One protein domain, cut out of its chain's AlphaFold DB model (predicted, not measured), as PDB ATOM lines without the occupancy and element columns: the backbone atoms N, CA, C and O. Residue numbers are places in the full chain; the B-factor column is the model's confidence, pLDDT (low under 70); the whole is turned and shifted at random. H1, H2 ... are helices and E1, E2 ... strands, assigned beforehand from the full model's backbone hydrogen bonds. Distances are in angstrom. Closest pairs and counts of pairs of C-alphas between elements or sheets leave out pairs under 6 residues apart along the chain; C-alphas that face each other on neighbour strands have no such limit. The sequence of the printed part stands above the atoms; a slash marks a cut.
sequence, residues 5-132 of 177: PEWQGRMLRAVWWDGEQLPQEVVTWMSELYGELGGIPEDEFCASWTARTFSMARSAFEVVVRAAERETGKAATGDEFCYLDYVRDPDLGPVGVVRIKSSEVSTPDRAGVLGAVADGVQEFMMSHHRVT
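Overview. This is residues 5 to 132 of the 177 residues of an uncharacterized protein of Streptomyces sp. RP5T (UniProt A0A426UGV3). A small three-stranded sheet, E1 to E3, has the helices H3 and H4 packed over one face and no named helix over the other, and the long helix H3 runs on past the sheet to a small head made by H1 and H2. H3 makes most of the length, H4 crosses it over the sheet, and H1 and H2 sit round its first end. The printed part has 128 residues, with four named helices and three named strands in the order H1 H2 H3 E1 E2 E3 H4; the sheet, in the order E1 E2 E3, is antiparallel, and the class is mostly helix. The whole is only just compact, close to loose, with a radius of gyration of the C-alphas of 16.3 A, and elongated, spanning 50 by 28 by 25 A.

Arrangement. E1, residues 85 to 87, E2, residues 97 to 100, and E3, residues 103 to 105, form a meander, each strand the antiparallel neighbour of the one before. E1 and E2 are a hairpin, with N 85 and O 99 within hydrogen-bond range at 3.0 A. E2 and E3 are also a hairpin, with N 98 and O 105 within range at 2.9 A. H3, residues 42 to 72, and H4, residues 110 to 128, are on the same face of the sheet, making two layers, helices on one face of a sheet. H3 lies over E2 at a height over the sheet of 8.9 A and runs along the strands, at 7 degrees to E2 on the local plane; the closest C-alphas of the two, Phe 54 and Val 98, are 6.4 A apart. H4 lies over E3 at a height over the sheet of 6.3 A and runs along the strands, at 20 degrees to E3 on a local plane fitted to just 6 C-alphas of the sheet; the closest C-alphas of H4 and E3, Ser 103 and Gly 120, are 5.3 A apart. H3 and H4 touch at a steep tilt of 47 degrees and run the same way, their closest C-alphas, Ala 60 and Leu 114, 5.4 A apart. H1, residues 5 to 14, touches H3 at residues 42 to 46 alone, closest at the C-alphas of Ala 14 and Glu 42, 6.0 A; their lines are only just about perpendicular, at 72 degrees. H2, residues 24 to 37, is near H3 and close to but not clearly touching H1, with the C-alphas of Gln 8 and Met 30 closest at 7.3 A. In H1, H2, H3 and H4 every O i to N i+4 pair is within hydrogen-bond range.

Along the chain. H1 begins at C-alpha 5 (201.908, 187.354, 269.996) and is 14.2 A long; H2 is 20.0 A. H3 goes from C-alpha 42 (196.543, 201.119, 269.551) to C-alpha 72, 43.8 A. E1, E2 and E3 measure 6.2, 9.9 and 7.1 A. H4, 26.4 A long, ends at C-alpha 128 (156.681, 196.886, 272.900).

Size, cuts and confidence. The two C-alphas farthest apart, those of Glu 6 and Gly 73, are 50.6 A apart. The printed part has no cut, and the link from H3 to E1, residues 73 to 84, is long. The mean pLDDT of the printed part is 88.1; residue 20 and residues 78 to 92 are under 70.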
ATOM      1  N   PRO A   5     202.382 187.571 268.623       94.31
ATOM      2  CA  PRO A   5     201.908 187.354 269.996       94.31
ATOM      3  C   PRO A   5     202.122 188.568 270.914       94.31
ATOM      4  O   PRO A   5     201.288 188.870 271.766       94.31
ATOM      5  N   GLU A   6     203.225 189.293 270.723       94.62
ATOM      6  CA  GLU A   6     203.522 190.513 271.478       94.62
ATOM      7  C   GLU A   6     202.571 191.651 271.091       94.62
ATOM      8  O   GLU A   6     201.993 192.309 271.960       94.62
ATOM      9  N   TRP A   7     202.367 191.847 269.783       95.75
ATOM     10  CA  TRP A   7     201.411 192.815 269.259       95.75
ATOM     11  C   TRP A   7     199.989 192.510 269.743       95.75
ATOM     12  O   TRP A   7     199.349 193.391 270.311       95.75
ATOM     13  N   GLN A   8     199.532 191.259 269.623       95.00
ATOM     14  CA  GLN A   8     198.223 190.802 270.092       95.00
ATOM     15  C   GLN A   8     198.038 191.102 271.580       95.00
ATOM     16  O   GLN A   8     197.041 191.709 271.962       95.00
ATOM     17  N   GLY A   9     199.012 190.747 272.423       93.38
ATOM     18  CA  GLY A   9     198.942 191.025 273.857       93.38
ATOM     19  C   GLY A   9     198.842 192.520 274.178       93.38
ATOM     20  O   GLY A   9     198.129 192.900 275.105       93.38
ATOM     21  N   ARG A  10     199.526 193.384 273.415       94.75
ATOM     22  CA  ARG A  10     199.403 194.845 273.553       94.75
ATOM     23  C   ARG A  10     198.018 195.335 273.137       94.75
ATOM     24  O   ARG A  10     197.402 196.079 273.890       94.75
ATOM     25  N   MET A  11     197.523 194.879 271.992       95.75
ATOM     26  CA  MET A  11     196.212 195.261 271.468       95.75
ATOM     27  C   MET A  11     195.066 194.843 272.397       95.75
ATOM     28  O   MET A  11     194.142 195.618 272.607       95.75
ATOM     29  N   LEU A  12     195.153 193.665 273.022       93.88
ATOM     30  CA  LEU A  12     194.143 193.210 273.980       93.88
ATOM     31  C   LEU A  12     194.081 194.082 275.229       93.88
ATOM     32  O   LEU A  12     192.995 194.431 275.681       93.88
ATOM     33  N   ARG A  13     195.237 194.517 275.740       91.31
ATOM     34  CA  ARG A  13     195.268 195.521 276.809       91.31
ATOM     35  C   ARG A  13     194.702 196.857 276.345       91.31
ATOM     36  O   ARG A  13     194.007 197.501 277.119       91.31
ATOM     37  N   ALA A  14     194.974 197.260 275.104       90.44
ATOM     38  CA  ALA A  14     194.484 198.518 274.553       90.44
ATOM     39  C   ALA A  14     192.956 198.565 274.436       90.44
ATOM     40  O   ALA A  14     192.396 199.636 274.597       90.44
ATOM     41  N   VAL A  15     192.280 197.430 274.222       90.75
ATOM     42  CA  VAL A  15     190.804 197.346 274.192       90.75
ATOM     43  C   VAL A  15     190.184 196.946 275.533       90.75
ATOM     44  O   VAL A  15     188.996 196.651 275.589       90.75
ATOM     45  N   TRP A  16     190.986 196.920 276.604       89.00
ATOM     46  CA  TRP A  16     190.586 196.469 277.944       89.00
ATOM     47  C   TRP A  16     189.973 195.062 277.965       89.00
ATOM     48  O   TRP A  16     189.092 194.770 278.767       89.00
ATOM     49  N   TRP A  17     190.453 194.169 277.098       84.69
ATOM     50  CA  TRP A  17     190.043 192.772 277.135       84.69
ATOM     51  C   TRP A  17     190.602 192.088 278.391       84.69
ATOM     52  O   TRP A  17     191.821 191.996 278.563       84.69
ATOM     53  N   ASP A  18     189.709 191.592 279.246       76.94
ATOM     54  CA  ASP A  18     190.011 190.896 280.502       76.94
ATOM     55  C   ASP A  18     189.693 189.388 280.465       76.94
ATOM     56  O   ASP A  18     189.994 188.668 281.417       76.94
ATOM     57  N   GLY A  19     189.124 188.893 279.362       72.06
ATOM     58  CA  GLY A  19     188.717 187.497 279.223       72.06
ATOM     59  C   GLY A  19     189.890 186.513 279.188       72.06
ATOM     60  O   GLY A  19     190.938 186.774 278.589       72.06
ATOM     61  N   GLU A  20     189.681 185.335 279.781       69.19
ATOM     62  CA  GLU A  20     190.709 184.290 279.905       69.19
ATOM     63  C   GLU A  20     191.162 183.725 278.549       69.19
ATOM     64  O   GLU A  20     192.334 183.383 278.382       69.19
ATOM     65  N   GLN A  21     190.248 183.627 277.576       82.94
ATOM     66  CA  GLN A  21     190.521 183.145 276.220       82.94
ATOM     67  C   GLN A  21     189.703 183.925 275.194       82.94
ATOM     68  O   GLN A  21     188.513 184.168 275.384       82.94
ATOM     69  N   LEU A  22     190.349 184.297 274.089       87.38
ATOM     70  CA  LEU A  22     189.663 184.871 272.939       87.38
ATOM     71  C   LEU A  22     189.000 183.771 272.108       87.38
ATOM     72  O   LEU A  22     189.645 182.748 271.861       87.38
ATOM     73  N   PRO A  23     187.796 184.021 271.568       89.56
ATOM     74  CA  PRO A  23     187.215 183.164 270.546       89.56
ATOM     75  C   PRO A  23     188.166 183.006 269.358       89.56
ATOM     76  O   PRO A  23     188.816 183.970 268.927       89.56
ATOM     77  N   GLN A  24     188.235 181.796 268.799       91.06
ATOM     78  CA  GLN A  24     189.197 181.478 267.736       91.06
ATOM     79  C   GLN A  24     189.041 182.397 266.515       91.06
ATOM     80  O   GLN A  24     190.030 182.766 265.884       91.06
ATOM     81  N   GLU A  25     187.818 182.817 266.195       92.12
ATOM     82  CA  GLU A  25     187.551 183.750 265.094       92.12
ATOM     83  C   GLU A  25     188.172 185.138 265.307       92.12
ATOM     84  O   GLU A  25     188.639 185.756 264.349       92.12
ATOM     85  N   VAL A  26     188.225 185.619 266.555       93.88
ATOM     86  CA  VAL A  26     188.819 186.917 266.890       93.88
ATOM     87  C   VAL A  26     190.333 186.816 266.753       93.88
ATOM     88  O   VAL A  26     190.954 187.696 266.160       93.88
ATOM     89  N   VAL A  27     190.926 185.707 267.208       94.38
ATOM     90  CA  VAL A  27     192.359 185.424 267.025       94.38
ATOM     91  C   VAL A  27     192.725 185.364 265.542       94.38
ATOM     92  O   VAL A  27     193.711 185.980 265.129       94.38
ATOM     93  N   THR A  28     191.930 184.659 264.733       95.56
ATOM     94  CA  THR A  28     192.131 184.562 263.282       95.56
ATOM     95  C   THR A  28     192.067 185.940 262.629       95.56
ATOM     96  O   THR A  28     193.005 186.315 261.929       95.56
ATOM     97  N   TRP A  29     191.037 186.735 262.928       96.25
ATOM     98  CA  TRP A  29     190.914 188.092 262.394       96.25
ATOM     99  C   TRP A  29     192.090 188.992 262.789       96.25
ATOM    100  O   TRP A  29     192.635 189.702 261.948       96.25
ATOM    101  N   MET A  30     192.518 188.956 264.054       96.56
ATOM    102  CA  MET A  30     193.684 189.723 264.502       96.56
ATOM    103  C   MET A  30     194.951 189.311 263.741       96.56
ATOM    104  O   MET A  30     195.769 190.165 263.401       96.56
ATOM    105  N   SER A  31     195.117 188.015 263.463       96.69
ATOM    106  CA  SER A  31     196.237 187.503 262.669       96.69
ATOM    107  C   SER A  31     196.179 187.979 261.217       96.69
ATOM    108  O   SER A  31     197.217 188.327 260.660       96.69
ATOM    109  N   GLU A  32     195.002 188.004 260.598       96.50
ATOM    110  CA  GLU A  32     194.811 188.526 259.238       96.50
ATOM    111  C   GLU A  32     195.125 190.023 259.181       96.50
ATOM    112  O   GLU A  32     195.951 190.442 258.373       96.50
ATOM    113  N   LEU A  33     194.578 190.806 260.117       96.25
ATOM    114  CA  LEU A  33     194.824 192.244 260.223       96.25
ATOM    115  C   LEU A  33     196.322 192.559 260.349       96.25
ATOM    116  O   LEU A  33     196.838 193.434 259.656       96.25
ATOM    117  N   TYR A  34     197.037 191.817 261.200       96.12
ATOM    118  CA  TYR A  34     198.486 191.957 261.343       96.12
ATOM    119  C   TYR A  34     199.247 191.507 260.092       96.12
ATOM    120  O   TYR A  34     200.267 192.095 259.742       96.12
ATOM    121  N   GLY A  35     198.783 190.457 259.413       95.62
ATOM    122  CA  GLY A  35     199.380 189.996 258.161       95.62
ATOM    123  C   GLY A  35     199.263 191.025 257.035       95.62
ATOM    124  O   GLY A  35     200.192 191.164 256.242       95.62
ATOM    125  N   GLU A  36     198.152 191.761 256.990       95.44
ATOM    126  CA  GLU A  36     197.861 192.768 255.967       95.44
ATOM    127  C   GLU A  36     198.522 194.121 256.246       95.44
ATOM    128  O   GLU A  36     199.109 194.719 255.343       95.44
ATOM    129  N   LEU A  37     198.434 194.610 257.485       94.56
ATOM    130  CA  LEU A  37     198.835 195.975 257.849       94.56
ATOM    131  C   LEU A  37     200.114 196.035 258.693       94.56
ATOM    132  O   LEU A  37     200.669 197.112 258.912       94.56
ATOM    133  N   GLY A  38     200.598 194.892 259.176       93.56
ATOM    134  CA  GLY A  38     201.652 194.838 260.179       93.56
ATOM    135  C   GLY A  38     201.168 195.290 261.560       93.56
ATOM    136  O   GLY A  38     199.989 195.210 261.907       93.56
ATOM    137  N   GLY A  39     202.108 195.751 262.386       92.94
ATOM    138  CA  GLY A  39     201.802 196.255 263.721       92.94
ATOM    139  C   GLY A  39     201.233 197.671 263.680       92.94
ATOM    140  O   GLY A  39     202.004 198.628 263.728       92.94
ATOM    141  N   ILE A  40     199.905 197.799 263.638       96.00
ATOM    142  CA  ILE A  40     199.221 199.099 263.710       96.00
ATOM    143  C   ILE A  40     199.240 199.698 265.137       96.00
ATOM    144  O   ILE A  40     199.415 198.947 266.113       96.00
ATOM    145  N   PRO A  41     199.082 201.032 265.270       96.12
ATOM    146  CA  PRO A  41     198.881 201.728 266.544       96.12
ATOM    147  C   PRO A  41     197.638 201.269 267.329       96.12
ATOM    148  O   PRO A  41     196.702 200.694 266.775       96.12
ATOM    149  N   GLU A  42     197.625 201.534 268.640       93.94
ATOM    150  CA  GLU A  42     196.543 201.119 269.551       93.94
ATOM    151  C   GLU A  42     195.203 201.801 269.250       93.94
ATOM    152  O   GLU A  42     194.159 201.154 269.295       93.94
ATOM    153  N   ASP A  43     195.218 203.088 268.916       91.56
ATOM    154  CA  ASP A  43     194.028 203.868 268.575       91.56
ATOM    155  C   ASP A  43     193.403 203.413 267.251       91.56
ATOM    156  O   ASP A  43     192.180 203.264 267.165       91.56
ATOM    157  N   GLU A  44     194.233 203.112 266.249       94.00
ATOM    158  CA  GLU A  44     193.786 202.500 264.994       94.00
ATOM    159  C   GLU A  44     193.176 201.113 265.235       94.00
ATOM    160  O   GLU A  44     192.090 200.818 264.730       94.00
ATOM    161  N   PHE A  45     193.809 200.282 266.071       94.94
ATOM    162  CA  PHE A  45     193.263 198.976 266.434       94.94
ATOM    163  C   PHE A  45     191.924 199.085 267.173       94.94
ATOM    164  O   PHE A  45     190.983 198.370 266.828       94.94
ATOM    165  N   CYS A  46     191.795 199.999 268.139       92.50
ATOM    166  CA  CYS A  46     190.535 200.237 268.849       92.50
ATOM    167  C   CYS A  46     189.419 200.667 267.885       92.50
ATOM    168  O   CYS A  46     188.275 200.223 268.019       92.50
ATOM    169  N   ALA A  47     189.744 201.487 266.879       91.50
ATOM    170  CA  ALA A  47     188.805 201.865 265.831       91.50
ATOM    171  C   ALA A  47     188.401 200.663 264.960       91.50
ATOM    172  O   ALA A  47     187.212 200.486 264.693       91.50
ATOM    173  N   SER A  48     189.345 199.803 264.559       94.56
ATOM    174  CA  SER A  48     189.050 198.575 263.803       94.56
ATOM    175  C   SER A  48     188.208 197.578 264.598       94.56
ATOM    176  O   SER A  48     187.244 197.034 264.060       94.56
ATOM    177  N   TRP A  49     188.531 197.369 265.875       94.25
ATOM    178  CA  TRP A  49     187.768 196.542 266.810       94.25
ATOM    179  C   TRP A  49     186.319 197.017 266.884       94.25
ATOM    180  O   TRP A  49     185.388 196.269 266.598       94.25
ATOM    181  N   THR A  50     186.147 198.310 267.145       90.81
ATOM    182  CA  THR A  50     184.843 198.964 267.234       90.81
ATOM    183  C   THR A  50     184.045 198.846 265.932       90.81
ATOM    184  O   THR A  50     182.880 198.445 265.939       90.81
ATOM    185  N   ALA A  51     184.667 199.170 264.795       91.50
ATOM    186  CA  ALA A  51     184.023 199.104 263.488       91.50
ATOM    187  C   ALA A  51     183.583 197.675 263.146       91.50
ATOM    188  O   ALA A  51     182.496 197.476 262.593       91.50
ATOM    189  N   ARG A  52     184.396 196.677 263.507       94.00
ATOM    190  CA  ARG A  52     184.070 195.264 263.319       94.00
ATOM    191  C   ARG A  52     182.883 194.845 264.184       94.00
ATOM    192  O   ARG A  52     181.930 194.304 263.625       94.00
ATOM    193  N   THR A  53     182.893 195.150 265.484       92.88
ATOM    194  CA  THR A  53     181.775 194.854 266.402       92.88
ATOM    195  C   THR A  53     180.470 195.454 265.879       92.88
ATOM    196  O   THR A  53     179.464 194.758 265.761       92.88
ATOM    197  N   PHE A  54     180.492 196.726 265.467       90.69
ATOM    198  CA  PHE A  54     179.308 197.404 264.938       90.69
ATOM    199  C   PHE A  54     178.813 196.798 263.618       90.69
ATOM    200  O   PHE A  54     177.615 196.583 263.443       90.69
ATOM    201  N   SER A  55     179.725 196.485 262.695       92.12
ATOM    202  CA  SER A  55     179.386 195.827 261.428       92.12
ATOM    203  C   SER A  55     178.706 194.474 261.667       92.12
ATOM    204  O   SER A  55     177.633 194.207 261.122       92.12
ATOM    205  N   MET A  56     179.274 193.656 262.558       93.50
ATOM    206  CA  MET A  56     178.711 192.358 262.936       93.50
ATOM    207  C   MET A  56     177.336 192.510 263.586       93.50
ATOM    208  O   MET A  56     176.409 191.782 263.227       93.50
ATOM    209  N   ALA A  57     177.174 193.481 264.486       92.31
ATOM    210  CA  ALA A  57     175.909 193.716 265.165       92.31
ATOM    211  C   ALA A  57     174.812 194.173 264.202       92.31
ATOM    212  O   ALA A  57     173.687 193.690 264.296       92.31
ATOM    213  N   ARG A  58     175.134 195.022 263.217       90.62
ATOM    214  CA  ARG A  58     174.194 195.400 262.148       90.62
ATOM    215  C   ARG A  58     173.715 194.190 261.357       90.62
ATOM    216  O   ARG A  58     172.511 194.015 261.187       90.62
ATOM    217  N   SER A  59     174.633 193.335 260.909       91.44
ATOM    218  CA  SER A  59     174.265 192.124 260.168       91.44
ATOM    219  C   SER A  59     173.439 191.156 261.018       91.44
ATOM    220  O   SER A  59     172.421 190.644 260.550       91.44
ATOM    221  N   ALA A  60     173.832 190.931 262.274       92.62
ATOM    222  CA  ALA A  60     173.081 190.098 263.210       92.62
ATOM    223  C   ALA A  60     171.672 190.656 263.448       92.62
ATOM    224  O   ALA A  60     170.695 189.909 263.408       92.62
ATOM    225  N   PHE A  61     171.550 191.972 263.620       91.81
ATOM    226  CA  PHE A  61     170.280 192.644 263.867       91.81
ATOM    227  C   PHE A  61     169.305 192.441 262.716       91.81
ATOM    228  O   PHE A  61     168.168 192.035 262.940       91.81
ATOM    229  N   GLU A  62     169.757 192.607 261.473       90.44
ATOM    230  CA  GLU A  62     168.921 192.337 260.302       90.44
ATOM    231  C   GLU A  62     168.437 190.882 260.236       90.44
ATOM    232  O   GLU A  62     167.331 190.616 259.763       90.44
ATOM    233  N   VAL A  63     169.257 189.914 260.650       92.19
ATOM    234  CA  VAL A  63     168.880 188.490 260.655       92.19
ATOM    235  C   VAL A  63     167.846 188.206 261.744       92.19
ATOM    236  O   VAL A  63     166.811 187.593 261.470       92.19
ATOM    237  N   VAL A  64     168.105 188.673 262.964       94.12
ATOM    238  CA  VAL A  64     167.264 188.435 264.141       94.12
ATOM    239  C   VAL A  64     165.918 189.145 264.003       94.12
ATOM    240  O   VAL A  64     164.884 188.512 264.207       94.12
ATOM    241  N   VAL A  65     165.904 190.412 263.580       92.31
ATOM    242  CA  VAL A  65     164.665 191.167 263.336       92.31
ATOM    243  C   VAL A  65     163.816 190.476 262.278       92.31
ATOM    244  O   VAL A  65     162.653 190.182 262.535       92.31
ATOM    245  N   ARG A  66     164.393 190.103 261.128       92.31
ATOM    246  CA  ARG A  66     163.644 189.371 260.090       92.31
ATOM    247  C   ARG A  66     163.055 188.061 260.611       92.31
ATOM    248  O   ARG A  66     161.981 187.651 260.169       92.31
ATOM    249  N   ALA A  67     163.743 187.378 261.525       93.62
ATOM    250  CA  ALA A  67     163.200 186.190 262.169       93.62
ATOM    251  C   ALA A  67     162.031 186.525 263.105       93.62
ATOM    252  O   ALA A  67     160.998 185.859 263.021       93.62
ATOM    253  N   ALA A  68     162.165 187.562 263.933       93.81
ATOM    254  CA  ALA A  68     161.121 188.032 264.836       93.81
ATOM    255  C   ALA A  68     159.858 188.453 264.078       93.81
ATOM    256  O   ALA A  68     158.764 187.983 264.390       93.81
ATOM    257  N   GLU A  69     159.999 189.269 263.034       94.44
ATOM    258  CA  GLU A  69     158.875 189.745 262.226       94.44
ATOM    259  C   GLU A  69     158.150 188.591 261.534       94.44
ATOM    260  O   GLU A  69     156.922 188.516 261.566       94.44
ATOM    261  N   ARG A  70     158.899 187.639 260.966       94.69
ATOM    262  CA  ARG A  70     158.329 186.453 260.316       94.69
ATOM    263  C   ARG A  70     157.577 185.552 261.296       94.69
ATOM    264  O   ARG A  70     156.556 184.986 260.928       94.69
ATOM    265  N   GLU A  71     158.102 185.365 262.505       94.31
ATOM    266  CA  GLU A  71     157.532 184.440 263.496       94.31
ATOM    267  C   GLU A  71     156.377 185.060 264.296       94.31
ATOM    268  O   GLU A  71     155.496 184.336 264.753       94.31
ATOM    269  N   THR A  72     156.350 186.385 264.449       94.44
ATOM    270  CA  THR A  72     155.321 187.094 265.233       94.44
ATOM    271  C   THR A  72     154.291 187.835 264.379       94.44
ATOM    272  O   THR A  72     153.221 188.186 264.876       94.44
ATOM    273  N   GLY A  73     154.603 188.118 263.110       95.19
ATOM    274  CA  GLY A  73     153.810 188.997 262.247       95.19
ATOM    275  C   GLY A  73     153.825 190.470 262.678       95.19
ATOM    276  O   GLY A  73     152.968 191.239 262.241       95.19
ATOM    277  N   LYS A  74     154.745 190.869 263.567       92.38
ATOM    278  CA  LYS A  74     154.876 192.236 264.087       92.38
ATOM    279  C   LYS A  74     156.139 192.874 263.537       92.38
ATOM    280  O   LYS A  74     157.201 192.283 263.660       92.38
ATOM    281  N   ALA A  75     156.017 194.071 262.973       88.94
ATOM    282  CA  ALA A  75     157.168 194.830 262.502       88.94
ATOM    283  C   ALA A  75     158.038 195.287 263.684       88.94
ATOM    284  O   ALA A  75     157.516 195.742 264.709       88.94
ATOM    285  N   ALA A  76     159.358 195.206 263.538       80.88
ATOM    286  CA  ALA A  76     160.305 195.749 264.505       80.88
ATOM    287  C   ALA A  76     160.537 197.242 264.220       80.88
ATOM    288  O   ALA A  76     161.601 197.667 263.779       80.88
ATOM    289  N   THR A  77     159.480 198.033 264.404       77.38
ATOM    290  CA  THR A  77     159.441 199.469 264.102       77.38
ATOM    291  C   THR A  77     158.816 200.230 265.264       77.38
ATOM    292  O   THR A  77     157.794 199.792 265.788       77.38
ATOM    293  N   GLY A  78     159.375 201.384 265.627       65.25
ATOM    294  CA  GLY A  78     158.851 202.269 266.670       65.25
ATOM    295  C   GLY A  78     159.928 203.234 267.162       65.25
ATOM    296  O   GLY A  78     161.110 202.916 267.072       65.25
ATOM    297  N   ASP A  79     159.531 204.389 267.695       62.78
ATOM    298  CA  ASP A  79     160.472 205.430 268.152       62.78
ATOM    299  C   ASP A  79     161.390 204.949 269.295       62.78
ATOM    300  O   ASP A  79     162.500 205.444 269.462       62.78
ATOM    301  N   GLU A  80     160.950 203.944 270.062       58.00
ATOM    302  CA  GLU A  80     161.733 203.295 271.126       58.00
ATOM    303  C   GLU A  80     162.715 202.231 270.616       58.00
ATOM    304  O   GLU A  80     163.518 201.699 271.388       58.00
ATOM    305  N   PHE A  81     162.649 201.879 269.331       64.75
ATOM    306  CA  PHE A  81     163.579 200.946 268.711       64.75
ATOM    307  C   PHE A  81     164.774 201.730 268.170       64.75
ATOM    308  O   PHE A  81     164.948 201.895 266.963       64.75
ATOM    309  N   CYS A  82     165.574 202.278 269.090       55.31
ATOM    310  CA  CYS A  82     166.805 202.958 268.717       55.31
ATOM    311  C   CYS A  82     167.788 201.917 268.172       55.31
ATOM    312  O   CYS A  82     168.164 200.953 268.846       55.31
ATOM    313  N   TYR A  83     168.115 202.082 266.897       62.16
ATOM    314  CA  TYR A  83     168.975 201.203 266.128       62.16
ATOM    315  C   TYR A  83     170.393 201.272 266.686       62.16
ATOM    316  O   TYR A  83     171.091 202.228 266.382       62.16
ATOM    317  N   LEU A  84     170.821 200.246 267.431       61.22
ATOM    318  CA  LEU A  84     172.222 200.033 267.815       61.22
ATOM    319  C   LEU A  84     172.874 201.319 268.345       61.22
ATOM    320  O   LEU A  84     173.623 201.983 267.624       61.22
ATOM    321  N   ASP A  85     172.594 201.666 269.599       66.44
ATOM    322  CA  ASP A  85     173.230 202.831 270.199       66.44
ATOM    323  C   ASP A  85     174.734 202.583 270.271       66.44
ATOM    324  O   ASP A  85     175.212 201.636 270.903       66.44
ATOM    325  N   TYR A  86     175.463 203.444 269.569       64.12
ATOM    326  CA  TYR A  86     176.908 203.495 269.591       64.12
ATOM    327  C   TYR A  86     177.337 204.502 270.645       64.12
ATOM    328  O   TYR A  86     177.181 205.714 270.465       64.12
ATOM    329  N   VAL A  87     177.900 204.005 271.740       63.78
ATOM    330  CA  VAL A  87     178.436 204.861 272.795       63.78
ATOM    331  C   VAL A  87     179.955 204.776 272.757       63.78
ATOM    332  O   VAL A  87     180.537 203.724 273.016       63.78
ATOM    333  N   ARG A  88     180.595 205.904 272.427       63.97
ATOM    334  CA  ARG A  88     182.022 206.126 272.677       63.97
ATOM    335  C   ARG A  88     182.136 207.028 273.892       63.97
ATOM    336  O   ARG A  88     182.108 208.248 273.761       63.97
ATOM    337  N   ASP A  89     182.219 206.406 275.055       66.69
ATOM    338  CA  ASP A  89     182.421 207.096 276.319       66.69
ATOM    339  C   ASP A  89     183.838 206.772 276.816       66.69
ATOM    340  O   ASP A  89     184.121 205.606 277.096       66.69
ATOM    341  N   PRO A  90     184.743 207.765 276.895       65.19
ATOM    342  CA  PRO A  90     186.095 207.574 277.413       65.19
ATOM    343  C   PRO A  90     186.139 206.965 278.822       65.19
ATOM    344  O   PRO A  90     187.132 206.320 279.154       65.19
ATOM    345  N   ASP A  91     185.078 207.140 279.615       69.94
ATOM    346  CA  ASP A  91     184.955 206.565 280.956       69.94
ATOM    347  C   ASP A  91     184.488 205.095 280.918       69.94
ATOM    348  O   ASP A  91     184.761 204.340 281.851       69.94
ATOM    349  N   LEU A  92     183.826 204.664 279.834       65.19
ATOM    350  CA  LEU A  92     183.421 203.266 279.603       65.19
ATOM    351  C   LEU A  92     184.481 202.458 278.847       65.19
ATOM    352  O   LEU A  92     184.472 201.230 278.909       65.19
ATOM    353  N   GLY A  93     185.399 203.135 278.155       72.88
ATOM    354  CA  GLY A  93     186.612 202.529 277.636       72.88
ATOM    355  C   GLY A  93     187.041 202.988 276.244       72.88
ATOM    356  O   GLY A  93     186.432 203.852 275.612       72.88
ATOM    357  N   PRO A  94     188.151 202.418 275.754       78.94
ATOM    358  CA  PRO A  94     188.805 202.837 274.515       78.94
ATOM    359  C   PRO A  94     188.076 202.366 273.244       78.94
ATOM    360  O   PRO A  94     188.322 202.903 272.160       78.94
ATOM    361  N   VAL A  95     187.167 201.395 273.372       84.81
ATOM    362  CA  VAL A  95     186.345 200.847 272.285       84.81
ATOM    363  C   VAL A  95     184.882 201.229 272.457       84.81
ATOM    364  O   VAL A  95     184.404 201.436 273.569       84.81
ATOM    365  N   GLY A  96     184.161 201.332 271.343       83.69
ATOM    366  CA  GLY A  96     182.730 201.606 271.396       83.69
ATOM    367  C   GLY A  96     181.913 200.386 271.815       83.69
ATOM    368  O   GLY A  96     182.260 199.247 271.496       83.69
ATOM    369  N   VAL A  97     180.794 200.647 272.486       85.94
ATOM    370  CA  VAL A  97     179.808 199.632 272.878       85.94
ATOM    371  C   VAL A  97     178.618 199.700 271.934       85.94
ATOM    372  O   VAL A  97     178.129 200.786 271.614       85.94
ATOM    373  N   VAL A  98     178.153 198.533 271.496       86.50
ATOM    374  CA  VAL A  98     176.876 198.374 270.812       86.50
ATOM    375  C   VAL A  98     175.814 198.036 271.845       86.50
ATOM    376  O   VAL A  98     175.915 197.003 272.505       86.50
ATOM    377  N   ARG A  99     174.777 198.868 271.948       87.19
ATOM    378  CA  ARG A  99     173.634 198.631 272.835       87.19
ATOM    379  C   ARG A  99     172.348 198.412 272.045       87.19
ATOM    380  O   ARG A  99     172.022 199.182 271.141       87.19
ATOM    381  N   ILE A 100     171.602 197.370 272.405       85.12
ATOM    382  CA  ILE A 100     170.270 197.066 271.867       85.12
ATOM    383  C   ILE A 100     169.359 196.801 273.061       85.12
ATOM    384  O   ILE A 100     169.482 195.772 273.720       85.12
ATOM    385  N   LYS A 101     168.453 197.743 273.349       86.31
ATOM    386  CA  LYS A 101     167.685 197.761 274.605       86.31
ATOM    387  C   LYS A 101     168.627 197.678 275.818       86.31
ATOM    388  O   LYS A 101     169.481 198.554 275.943       86.31
ATOM    389  N   SER A 102     168.460 196.705 276.711       87.56
ATOM    390  CA  SER A 102     169.330 196.538 277.879       87.56
ATOM    391  C   SER A 102     170.588 195.706 277.612       87.56
ATOM    392  O   SER A 102     171.476 195.676 278.461       87.56
ATOM    393  N   SER A 103     170.699 195.069 276.443       89.81
ATOM    394  CA  SER A 103     171.833 194.211 276.091       89.81
ATOM    395  C   SER A 103     172.970 195.023 275.461       89.81
ATOM    396  O   SER A 103     172.740 195.913 274.636       89.81
ATOM    397  N   GLU A 104     174.209 194.687 275.820       90.25
ATOM    398  CA  GLU A 104     175.422 195.372 275.362       90.25
ATOM    399  C   GLU A 104     176.471 194.381 274.850       90.25
ATOM    400  O   GLU A 104     176.604 193.273 275.368       90.25
ATOM    401  N   VAL A 105     177.238 194.790 273.838       89.69
ATOM    402  CA  VAL A 105     178.400 194.045 273.342       89.69
ATOM    403  C   VAL A 105     179.485 194.996 272.844       89.69
ATOM    404  O   VAL A 105     179.223 195.940 272.097       89.69
ATOM    405  N   SER A 106     180.723 194.743 273.256       88.50
ATOM    406  CA  SER A 106     181.909 195.514 272.861       88.50
ATOM    407  C   SER A 106     182.950 194.669 272.126       88.50
ATOM    408  O   SER A 106     183.847 195.222 271.495       88.50
ATOM    409  N   THR A 107     182.814 193.343 272.140       88.38
ATOM    410  CA  THR A 107     183.760 192.396 271.537       88.38
ATOM    411  C   THR A 107     183.293 191.981 270.139       88.38
ATOM    412  O   THR A 107     182.107 191.712 269.953       88.38
ATOM    413  N   PRO A 108     184.185 191.894 269.134       91.44
ATOM    414  CA  PRO A 108     183.848 191.482 267.778       91.44
ATOM    415  C   PRO A 108     183.798 189.951 267.658       91.44
ATOM    416  O   PRO A 108     184.340 189.382 266.706       91.44
ATOM    417  N   ASP A 109     183.176 189.285 268.630       91.19
ATOM    418  CA  ASP A 109     182.901 187.856 268.599       91.19
ATOM    419  C   ASP A 109     181.462 187.613 268.128       91.19
ATOM    420  O   ASP A 109     180.498 188.224 268.583       91.19
ATOM    421  N   ARG A 110     181.303 186.749 267.135       92.25
ATOM    422  CA  ARG A 110     180.056 186.507 266.419       92.25
ATOM    423  C   ARG A 110     178.995 185.944 267.339       92.25
ATOM    424  O   ARG A 110     177.838 186.338 267.217       92.25
ATOM    425  N   ALA A 111     179.370 185.034 268.232       92.75
ATOM    426  CA  ALA A 111     178.443 184.416 269.167       92.75
ATOM    427  C   ALA A 111     177.880 185.447 270.150       92.75
ATOM    428  O   ALA A 111     176.663 185.591 270.258       92.75
ATOM    429  N   GLY A 112     178.750 186.190 270.828       92.62
ATOM    430  CA  GLY A 112     178.420 187.239 271.783       92.62
ATOM    431  C   GLY A 112     177.618 188.352 271.133       92.62
ATOM    432  O   GLY A 112     176.533 188.667 271.620       92.62
ATOM    433  N   VAL A 113     178.061 188.856 269.978       94.00
ATOM    434  CA  VAL A 113     177.327 189.874 269.210       94.00
ATOM    435  C   VAL A 113     175.934 189.385 268.827       94.00
ATOM    436  O   VAL A 113     174.947 190.077 269.073       94.00
ATOM    437  N   LEU A 114     175.820 188.188 268.249       95.06
ATOM    438  CA  LEU A 114     174.529 187.636 267.847       95.06
ATOM    439  C   LEU A 114     173.613 187.392 269.050       95.06
ATOM    440  O   LEU A 114     172.415 187.647 268.954       95.06
ATOM    441  N   GLY A 115     174.166 186.914 270.165       95.19
ATOM    442  CA  GLY A 115     173.443 186.684 271.410       95.19
ATOM    443  C   GLY A 115     172.902 187.978 272.013       95.19
ATOM    444  O   GLY A 115     171.703 188.063 272.259       95.19
ATOM    445  N   ALA A 116     173.743 189.006 272.162       94.44
ATOM    446  CA  ALA A 116     173.329 190.317 272.668       94.44
ATOM    447  C   ALA A 116     172.248 190.953 271.783       94.44
ATOM    448  O   ALA A 116     171.270 191.507 272.277       94.44
ATOM    449  N   VAL A 117     172.379 190.817 270.461       93.88
ATOM    450  CA  VAL A 117     171.361 191.276 269.512       93.88
ATOM    451  C   VAL A 117     170.052 190.505 269.657       93.88
ATOM    452  O   VAL A 117     168.982 191.113 269.651       93.88
ATOM    453  N   ALA A 118     170.113 189.180 269.767       95.38
ATOM    454  CA  ALA A 118     168.933 188.348 269.962       95.38
ATOM    455  C   ALA A 118     168.179 188.698 271.243       95.38
ATOM    456  O   ALA A 118     166.958 188.840 271.193       95.38
ATOM    457  N   ASP A 119     168.904 188.868 272.342       94.94
ATOM    458  CA  ASP A 119     168.357 189.245 273.640       94.94
ATOM    459  C   ASP A 119     167.685 190.626 273.578       94.94
ATOM    460  O   ASP A 119     166.500 190.760 273.883       94.94
ATOM    461  N   GLY A 120     168.375 191.631 273.026       93.38
ATOM    462  CA  GLY A 120     167.828 192.980 272.888       93.38
ATOM    463  C   GLY A 120     166.600 193.058 271.969       93.38
ATOM    464  O   GLY A 120     165.621 193.747 272.275       93.38
ATOM    465  N   VAL A 121     166.592 192.324 270.848       92.94
ATOM    466  CA  VAL A 121     165.407 192.236 269.975       92.94
ATOM    467  C   VAL A 121     164.270 191.505 270.684       92.94
ATOM    468  O   VAL A 121     163.125 191.947 270.604       92.94
ATOM    469  N   GLN A 122     164.552 190.422 271.408       94.44
ATOM    470  CA  GLN A 122     163.550 189.722 272.210       94.44
ATOM    471  C   GLN A 122     162.921 190.651 273.251       94.44
ATOM    472  O   GLN A 122     161.693 190.736 273.329       94.44
ATOM    473  N   GLU A 123     163.737 191.389 274.001       92.94
ATOM    474  CA  GLU A 123     163.270 192.362 274.983       92.94
ATOM    475  C   GLU A 123     162.356 193.405 274.327       92.94
ATOM    476  O   GLU A 123     161.277 193.707 274.847       92.94
ATOM    477  N   PHE A 124     162.734 193.922 273.153       91.69
ATOM    478  CA  PHE A 124     161.890 194.840 272.394       91.69
ATOM    479  C   PHE A 124     160.542 194.206 272.026       91.69
ATOM    480  O   PHE A 124     159.497 194.784 272.325       91.69
ATOM    481  N   MET A 125     160.532 193.007 271.440       92.00
ATOM    482  CA  MET A 125     159.288 192.335 271.041       92.00
ATOM    483  C   MET A 125     158.364 192.093 272.244       92.00
ATOM    484  O   MET A 125     157.155 192.329 272.169       92.00
ATOM    485  N   MET A 126     158.932 191.684 273.377       91.88
ATOM    486  CA  MET A 126     158.185 191.421 274.605       91.88
ATOM    487  C   MET A 126     157.643 192.694 275.254       91.88
ATOM    488  O   MET A 126     156.499 192.717 275.711       91.88
ATOM    489  N   SER A 127     158.438 193.762 275.303       91.12
ATOM    490  CA  SER A 127     158.048 195.013 275.962       91.12
ATOM    491  C   SER A 127     157.102 195.855 275.105       91.12
ATOM    492  O   SER A 127     156.068 196.300 275.609       91.12
ATOM    493  N   HIS A 128     157.413 196.020 273.820       91.12
ATOM    494  CA  HIS A 128     156.681 196.886 272.900       91.12
ATOM    495  C   HIS A 128     155.405 196.219 272.374       91.12
ATOM    496  O   HIS A 128     154.310 196.763 272.507       91.12
ATOM    497  N   HIS A 129     155.516 195.002 271.832       91.50
ATOM    498  CA  HIS A 129     154.380 194.293 271.225       91.50
ATOM    499  C   HIS A 129     153.613 193.402 272.206       91.50
ATOM    500  O   HIS A 129     152.566 192.867 271.840       91.50
ATOM    501  N   ARG A 130     154.104 193.241 273.445       92.62
ATOM    502  CA  ARG A 130     153.516 192.357 274.473       92.62
ATOM    503  C   ARG A 130     153.371 190.907 274.000       92.62
ATOM    504  O   ARG A 130     152.424 190.220 274.380       92.62
ATOM    505  N   VAL A 131     154.313 190.439 273.180       94.06
ATOM    506  CA  VAL A 131     154.357 189.060 272.674       94.06
ATOM    507  C   VAL A 131     155.553 188.314 273.247       94.06
ATOM    508  O   VAL A 131     156.661 188.837 273.276       94.06
ATOM    509  N   THR A 132     155.355 187.067 273.664       94.50
ATOM    510  CA  THR A 132     156.479 186.189 274.005       94.50
ATOM    511  C   THR A 132     157.140 185.720 272.715       94.50
ATOM    512  O   THR A 132     156.494 185.075 271.890       94.50
TER     513      THR A 132